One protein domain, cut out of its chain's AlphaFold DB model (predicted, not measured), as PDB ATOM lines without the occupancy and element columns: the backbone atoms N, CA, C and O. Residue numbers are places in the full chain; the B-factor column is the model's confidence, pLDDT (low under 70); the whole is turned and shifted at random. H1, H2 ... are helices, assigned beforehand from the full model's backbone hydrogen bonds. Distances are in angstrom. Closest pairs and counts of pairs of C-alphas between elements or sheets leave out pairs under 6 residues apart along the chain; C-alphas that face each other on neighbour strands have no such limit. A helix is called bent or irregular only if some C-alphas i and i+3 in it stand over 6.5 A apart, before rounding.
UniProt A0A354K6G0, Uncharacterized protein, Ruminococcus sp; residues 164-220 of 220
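AT A GLANCE: This is residues 164 to 220 of the 220 residues of an uncharacterized protein of Ruminococcus sp (UniProt A0A354K6G0). One long helix, H3, makes the axis of a rod, and two short helices, H1 and H2, make a V that packs on its first part with the corner of the V near Gly 202. Residues 210 to 220, of which 210 to 219 belong to H3, stick out as a bare arm. The printed part has 57 residues with three named helices in the order H1, H2, H3 and no named strand; the class is all helix. The whole is loose, with a radius of gyration of the C-alphas of 13.1 A and spans of 44 by 19 by 11 A.

IN THESE COORDINATES: H1 is residues 167 to 175, beginning at C-alpha 167 (190.036, 267.038, 225.404), and is 12.4 A long from first to last C-alpha. H2 is residues 179 to 187, 12.1 A long. H3 is residues 192 to 219, 40.4 A long, and ends at C-alpha 219 (193.296, 300.820, 213.707). H3 is neither bent nor irregular, but only just: C-alphas 193 and 196 are 6.1 A apart.

HOW THE PARTS SIT: H1 and H2 touch only at the corner by their tight link, closest at the C-alphas of Ser 173 and Gly 180, 4.6 A; they run opposite ways at a steep tilt of 51 degrees. H1 touches residues 197 to 205 of H3, closest at the C-alphas of Ser 173 and Gly 202, 5.0 A, and runs the same way at a shallow tilt of 25 degrees. H2 and H3 form a helical hairpin, opposite ways at a shallow tilt of 27 degrees; H2 touches residues 194 to 203 of H3, closest at the C-alphas of Gly 180 and Gly 202, 4.3 A. In H1 and H2 every O i to N i+4 pair is within hydrogen-bond range; in H3, 23 of 24 are.

THE WHOLE: The C-alphas of Arg 190 and Gly 220, the two farthest apart, are 44.6 A apart. Without residues 210 to 220 the body spans 29 by 19 by 11 A. The printed part has no cut, and both links are tight. Mean pLDDT of the printed part is 89.5, and no printed residue is under 70.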
ATOM      1  N   LYS A 164     182.978 259.468 224.630       84.38
ATOM      2  CA  LYS A 164     183.213 260.666 225.435       84.38
ATOM      3  C   LYS A 164     183.969 261.704 224.611       84.38
ATOM      4  O   LYS A 164     184.747 261.355 223.725       84.38
ATOM      5  N   LEU A 165     183.740 262.975 224.928       83.56
ATOM      6  CA  LEU A 165     184.483 264.088 224.353       83.56
ATOM      7  C   LEU A 165     185.956 263.990 224.770       83.56
ATOM      8  O   LEU A 165     186.268 264.088 225.957       83.56
ATOM      9  N   ASP A 166     186.852 263.803 223.802       88.62
ATOM     10  CA  ASP A 166     188.287 263.887 224.056       88.62
ATOM     11  C   ASP A 166     188.698 265.364 224.178       88.62
ATOM     12  O   ASP A 166     188.317 266.211 223.360       88.62
ATOM     13  N   ARG A 167     189.504 265.683 225.195       90.00
ATOM     14  CA  ARG A 167     190.036 267.038 225.404       90.00
ATOM     15  C   ARG A 167     190.852 267.499 224.198       90.00
ATOM     16  O   ARG A 167     190.816 268.678 223.859       90.00
ATOM     17  N   LYS A 168     191.554 266.580 223.529       90.62
ATOM     18  CA  LYS A 168     192.363 266.894 222.342       90.62
ATOM     19  C   LYS A 168     191.516 267.444 221.197       90.62
ATOM     20  O   LYS A 168     191.914 268.416 220.560       90.62
ATOM     21  N   ASP A 169     190.347 266.858 220.961       87.06
ATOM     22  CA  ASP A 169     189.451 267.279 219.880       87.06
ATOM     23  C   ASP A 169     188.785 268.621 220.192       87.06
ATOM     24  O   ASP A 169     188.607 269.453 219.298       87.06
ATOM     25  N   LEU A 170     188.488 268.872 221.471       89.62
ATOM     26  CA  LEU A 170     187.989 270.168 221.924       89.62
ATOM     27  C   LEU A 170     189.038 271.272 221.722       89.62
ATOM     28  O   LEU A 170     188.731 272.307 221.135       89.62
ATOM     29  N   ILE A 171     190.287 271.031 222.135       90.38
ATOM     30  CA  ILE A 171     191.394 271.988 221.971       90.38
ATOM     31  C   ILE A 171     191.660 272.262 220.488       90.38
ATOM     32  O   ILE A 171     191.771 273.417 220.086       90.38
ATOM     33  N   LYS A 172     191.690 271.225 219.639       89.62
ATOM     34  CA  LYS A 172     191.834 271.405 218.184       89.62
ATOM     35  C   LYS A 172     190.712 272.253 217.594       89.62
ATOM     36  O   LYS A 172     190.977 273.072 216.721       89.62
ATOM     37  N   SER A 173     189.486 272.085 218.086       88.62
ATOM     38  CA  SER A 173     188.340 272.897 217.666       88.62
ATOM     39  C   SER A 173     188.474 274.362 218.075       88.62
ATOM     40  O   SER A 173     187.973 275.225 217.362       88.62
ATOM     41  N   LEU A 174     189.161 274.631 219.187       89.56
ATOM     42  CA  LEU A 174     189.416 275.978 219.687       89.56
ATOM     43  C   LEU A 174     190.589 276.668 218.979       89.56
ATOM     44  O   LEU A 174     190.579 277.880 218.865       89.56
ATOM     45  N   ILE A 175     191.600 275.925 218.524       89.12
ATOM     46  CA  ILE A 175     192.802 276.507 217.900       89.12
ATOM     47  C   ILE A 175     192.628 276.629 216.387       89.12
ATOM     48  O   ILE A 175     192.916 277.668 215.798       89.12
ATOM     49  N   VAL A 176     192.156 275.565 215.736       89.25
ATOM     50  CA  VAL A 176     192.126 275.496 214.276       89.25
ATOM     51  C   VAL A 176     190.804 276.075 213.766       89.25
ATOM     52  O   VAL A 176     189.739 275.509 214.051       89.25
ATOM     53  N   PRO A 177     190.825 277.172 212.989       84.81
ATOM     54  CA  PRO A 177     189.607 277.725 212.413       84.81
ATOM     55  C   PRO A 177     188.912 276.681 211.530       84.81
ATOM     56  O   PRO A 177     189.545 275.827 210.912       84.81
ATOM     57  N   PHE A 178     187.578 276.711 211.499       87.12
ATOM     58  CA  PHE A 178     186.716 275.763 210.771       87.12
ATOM     59  C   PHE A 178     186.749 274.289 211.225       87.12
ATOM     60  O   PHE A 178     185.874 273.523 210.804       87.12
ATOM     61  N   TYR A 179     187.654 273.874 212.118       90.19
ATOM     62  CA  TYR A 179     187.722 272.482 212.582       90.19
ATOM     63  C   TYR A 179     186.440 272.053 213.308       90.19
ATOM     64  O   TYR A 179     185.867 271.008 212.990       90.19
ATOM     65  N   GLY A 180     185.910 272.907 214.191       88.56
ATOM     66  CA  GLY A 180     184.635 272.662 214.877       88.56
ATOM     67  C   GLY A 180     183.448 272.481 213.919       88.56
ATOM     68  O   GLY A 180     182.616 271.594 214.111       88.56
ATOM     69  N   ARG A 181     183.400 273.245 212.816       91.00
ATOM     70  CA  ARG A 181     182.353 273.133 211.782       91.00
ATOM     71  C   ARG A 181     182.483 271.853 210.957       91.00
ATOM     72  O   ARG A 181     181.471 271.230 210.627       91.00
ATOM     73  N   LYS A 182     183.714 271.437 210.643       91.94
ATOM     74  CA  LYS A 182     183.990 270.156 209.976       91.94
ATOM     75  C   LYS A 182     183.560 268.979 210.854       91.94
ATOM     76  O   LYS A 182     182.828 268.110 210.381       91.94
ATOM     77  N   MET A 183     183.938 269.001 212.132       88.50
ATOM     78  CA  MET A 183     183.546 267.983 213.112       88.50
ATOM     79  C   MET A 183     182.030 267.911 213.293       88.50
ATOM     80  O   MET A 183     181.478 266.813 213.343       88.50
ATOM     81  N   TRP A 184     181.344 269.058 213.315       91.75
ATOM     82  CA  TRP A 184     179.882 269.115 213.340       91.75
ATOM     83  C   TRP A 184     179.255 268.415 212.134       91.75
ATOM     84  O   TRP A 184     178.419 267.533 212.307       91.75
ATOM     85  N   ARG A 185     179.684 268.747 210.909       91.88
ATOM     86  CA  ARG A 185     179.126 268.140 209.688       91.88
ATOM     87  C   ARG A 185     179.303 266.624 209.647       91.88
ATOM     88  O   ARG A 185     178.392 265.934 209.207       91.88
ATOM     89  N   GLN A 186     180.446 266.121 210.105       89.25
ATOM     90  CA  GLN A 186     180.737 264.685 210.095       89.25
ATOM     91  C   GLN A 186     179.970 263.913 211.175       89.25
ATOM     92  O   GLN A 186     179.627 262.753 210.969       89.25
ATOM     93  N   ASN A 187     179.701 264.545 212.321       88.88
ATOM     94  CA  ASN A 187     179.231 263.842 213.513       88.88
ATOM     95  C   ASN A 187     177.844 264.270 214.008       88.88
ATOM     96  O   ASN A 187     177.396 263.724 215.017       88.88
ATOM     97  N   LYS A 188     177.150 265.202 213.335       85.94
ATOM     98  CA  LYS A 188     175.845 265.716 213.790       85.94
ATOM     99  C   LYS A 188     174.801 264.617 214.016       85.94
ATOM    100  O   LYS A 188     174.068 264.701 214.993       85.94
ATOM    101  N   ASP A 189     174.795 263.574 213.185       82.19
ATOM    102  CA  ASP A 189     173.771 262.522 213.231       82.19
ATOM    103  C   ASP A 189     174.214 261.309 214.069       82.19
ATOM    104  O   ASP A 189     173.385 260.590 214.615       82.19
ATOM    105  N   ARG A 190     175.530 261.083 214.207       78.25
ATOM    106  CA  ARG A 190     176.084 259.906 214.908       78.25
ATOM    107  C   ARG A 190     176.518 260.189 216.343       78.25
ATOM    108  O   ARG A 190     176.344 259.346 217.215       78.25
ATOM    109  N   ARG A 191     177.118 261.356 216.602       83.38
ATOM    110  CA  ARG A 191     177.784 261.684 217.877       83.38
ATOM    111  C   ARG A 191     177.498 263.125 218.299       83.38
ATOM    112  O   ARG A 191     178.416 263.929 218.476       83.38
ATOM    113  N   MET A 192     176.221 263.455 218.509       81.50
ATOM    114  CA  MET A 192     175.798 264.803 218.930       81.50
ATOM    115  C   MET A 192     176.519 265.313 220.185       81.50
ATOM    116  O   MET A 192     176.827 266.501 220.266       81.50
ATOM    117  N   GLN A 193     176.804 264.423 221.145       83.75
ATOM    118  CA  GLN A 193     177.472 264.775 222.404       83.75
ATOM    119  C   GLN A 193     178.886 265.334 222.190       83.75
ATOM    120  O   GLN A 193     179.348 266.146 222.981       83.75
ATOM    121  N   ILE A 194     179.552 264.938 221.102       84.81
ATOM    122  CA  ILE A 194     180.886 265.423 220.725       84.81
ATOM    123  C   ILE A 194     180.770 266.602 219.756       84.81
ATOM    124  O   ILE A 194     181.483 267.594 219.872       84.81
ATOM    125  N   ALA A 195     179.836 266.513 218.808       87.44
ATOM    126  CA  ALA A 195     179.672 267.509 217.761       87.44
ATOM    127  C   ALA A 195     179.309 268.897 218.322       87.44
ATOM    128  O   ALA A 195     179.911 269.888 217.911       87.44
ATOM    129  N   LYS A 196     178.355 268.980 219.266       89.19
ATOM    130  CA  LYS A 196     177.886 270.254 219.850       89.19
ATOM    131  C   LYS A 196     179.009 271.064 220.519       89.19
ATOM    132  O   LYS A 196     179.216 272.204 220.103       89.19
ATOM    133  N   PRO A 197     179.760 270.524 221.500       89.44
ATOM    134  CA  PRO A 197     180.808 271.292 222.174       89.44
ATOM    135  C   PRO A 197     181.945 271.697 221.228       89.44
ATOM    136  O   PRO A 197     182.399 272.837 221.288       89.44
ATOM    137  N   CYS A 198     182.355 270.827 220.298       88.81
ATOM    138  CA  CYS A 198     183.372 271.177 219.300       88.81
ATOM    139  C   CYS A 198     182.900 272.283 218.343       88.81
ATOM    140  O   CYS A 198     183.689 273.147 217.962       88.81
ATOM    141  N   HIS A 199     181.618 272.294 217.964       91.38
ATOM    142  CA  HIS A 199     181.051 273.359 217.137       91.38
ATOM    143  C   HIS A 199     181.055 274.705 217.865       91.38
ATOM    144  O   HIS A 199     181.487 275.700 217.291       91.38
ATOM    145  N   ILE A 200     180.627 274.722 219.132       91.12
ATOM    146  CA  ILE A 200     180.618 275.930 219.969       91.12
ATOM    147  C   ILE A 200     182.042 276.474 220.131       91.12
ATOM    148  O   ILE A 200     182.278 277.650 219.866       91.12
ATOM    149  N   ALA A 201     183.008 275.613 220.472       90.69
ATOM    150  CA  ALA A 201     184.419 275.991 220.571       90.69
ATOM    151  C   ALA A 201     184.955 276.586 219.255       90.69
ATOM    152  O   ALA A 201     185.617 277.622 219.260       90.69
ATOM    153  N   GLY A 202     184.607 275.971 218.119       89.50
ATOM    154  CA  GLY A 202     184.979 276.475 216.798       89.50
ATOM    155  C   GLY A 202     184.347 277.823 216.452       89.50
ATOM    156  O   GLY A 202     185.022 278.663 215.862       89.50
ATOM    157  N   MET A 203     183.083 278.049 216.834       91.75
ATOM    158  CA  MET A 203     182.406 279.334 216.636       91.75
ATOM    159  C   MET A 203     183.078 280.456 217.427       91.75
ATOM    160  O   MET A 203     183.306 281.529 216.868       91.75
ATOM    161  N   ILE A 204     183.443 280.193 218.688       91.69
ATOM    162  CA  ILE A 204     184.152 281.156 219.541       91.69
ATOM    163  C   ILE A 204     185.483 281.549 218.894       91.69
ATOM    164  O   ILE A 204     185.742 282.736 218.717       91.69
ATOM    165  N   ASN A 205     186.283 280.570 218.457       90.38
ATOM    166  CA  ASN A 205     187.558 280.842 217.790       90.38
ATOM    167  C   ASN A 205     187.379 281.688 216.518       90.38
ATOM    168  O   ASN A 205     188.041 282.708 216.344       90.38
ATOM    169  N   SER A 206     186.432 281.317 215.647       88.75
ATOM    170  CA  SER A 206     186.169 282.097 214.431       88.75
ATOM    171  C   SER A 206     185.684 283.520 214.723       88.75
ATOM    172  O   SER A 206     186.035 284.436 213.984       88.75
ATOM    173  N   GLY A 207     184.921 283.716 215.804       90.62
ATOM    174  CA  GLY A 207     184.490 285.040 216.250       90.62
ATOM    175  C   GLY A 207     185.664 285.898 216.718       90.62
ATOM    176  O   GLY A 207     185.783 287.041 216.290       90.62
ATOM    177  N   ILE A 208     186.571 285.332 217.522       91.62
ATOM    178  CA  ILE A 208     187.778 286.026 218.000       91.62
ATOM    179  C   ILE A 208     188.666 286.443 216.825       91.62
ATOM    180  O   ILE A 208     189.070 287.600 216.747       91.62
ATOM    181  N   ILE A 209     188.924 285.536 215.877       90.56
ATOM    182  CA  ILE A 209     189.721 285.845 214.680       90.56
ATOM    183  C   ILE A 209     189.063 286.969 213.866       90.56
ATOM    184  O   ILE A 209     189.750 287.893 213.437       90.56
ATOM    185  N   GLY A 210     187.738 286.930 213.693       91.81
ATOM    186  CA  GLY A 210     186.996 287.984 213.001       91.81
ATOM    187  C   GLY A 210     187.123 289.351 213.679       91.81
ATOM    188  O   GLY A 210     187.349 290.345 212.997       91.81
ATOM    189  N   ILE A 211     187.044 289.398 215.014       94.44
ATOM    190  CA  ILE A 211     187.226 290.634 215.793       94.44
ATOM    191  C   ILE A 211     188.654 291.166 215.649       94.44
ATOM    192  O   ILE A 211     188.829 292.358 215.421       94.44
ATOM    193  N   ILE A 212     189.672 290.304 215.738       94.06
ATOM    194  CA  ILE A 212     191.077 290.714 215.577       94.06
ATOM    195  C   ILE A 212     191.305 291.316 214.186       94.06
ATOM    196  O   ILE A 212     191.901 292.382 214.078       94.06
ATOM    197  N   ILE A 213     190.794 290.676 213.130       94.75
ATOM    198  CA  ILE A 213     190.895 291.199 211.759       94.75
ATOM    199  C   ILE A 213     190.182 292.550 211.639       94.75
ATOM    200  O   ILE A 213     190.733 293.477 211.058       94.75
ATOM    201  N   LEU A 214     188.984 292.688 212.214       96.00
ATOM    202  CA  LEU A 214     188.239 293.948 212.197       96.00
ATOM    203  C   LEU A 214     189.013 295.076 212.898       96.00
ATOM    204  O   LEU A 214     189.097 296.179 212.370       96.00
ATOM    205  N   LEU A 215     189.610 294.797 214.061       96.38
ATOM    206  CA  LEU A 215     190.432 295.765 214.789       96.38
ATOM    207  C   LEU A 215     191.673 296.172 213.986       96.38
ATOM    208  O   LEU A 215     191.986 297.356 213.933       96.38
ATOM    209  N   LEU A 216     192.336 295.223 213.319       96.06
ATOM    210  CA  LEU A 216     193.472 295.520 212.443       96.06
ATOM    211  C   LEU A 216     193.083 296.396 211.245       96.06
ATOM    212  O   LEU A 216     193.907 297.169 210.787       96.06
ATOM    213  N   ILE A 217     191.848 296.298 210.750       95.75
ATOM    214  CA  ILE A 217     191.356 297.150 209.655       95.75
ATOM    215  C   ILE A 217     191.004 298.557 210.151       95.75
ATOM    216  O   ILE A 217     191.190 299.526 209.426       95.75
ATOM    217  N   ILE A 218     190.450 298.676 211.361       96.38
ATOM    218  CA  ILE A 218     190.007 299.967 211.911       96.38
ATOM    219  C   ILE A 218     191.190 300.802 212.414       96.38
ATOM    220  O   ILE A 218     191.173 302.022 212.285       96.38
ATOM    221  N   PHE A 219     192.178 300.153 213.031       94.38
ATOM    222  CA  PHE A 219     193.296 300.820 213.707       94.38
ATOM    223  C   PHE A 219     194.638 300.695 212.974       94.38
ATOM    224  O   PHE A 219     195.623 301.260 213.452       94.38
ATOM    225  N   GLY A 220     194.697 299.921 211.888       84.94
ATOM    226  CA  GLY A 220     195.901 299.701 211.080       84.94
ATOM    227  C   GLY A 220     195.960 300.534 209.812       84.94
ATOM    228  O   GLY A 220     194.972 301.229 209.491       84.94
TER     229      GLY A 220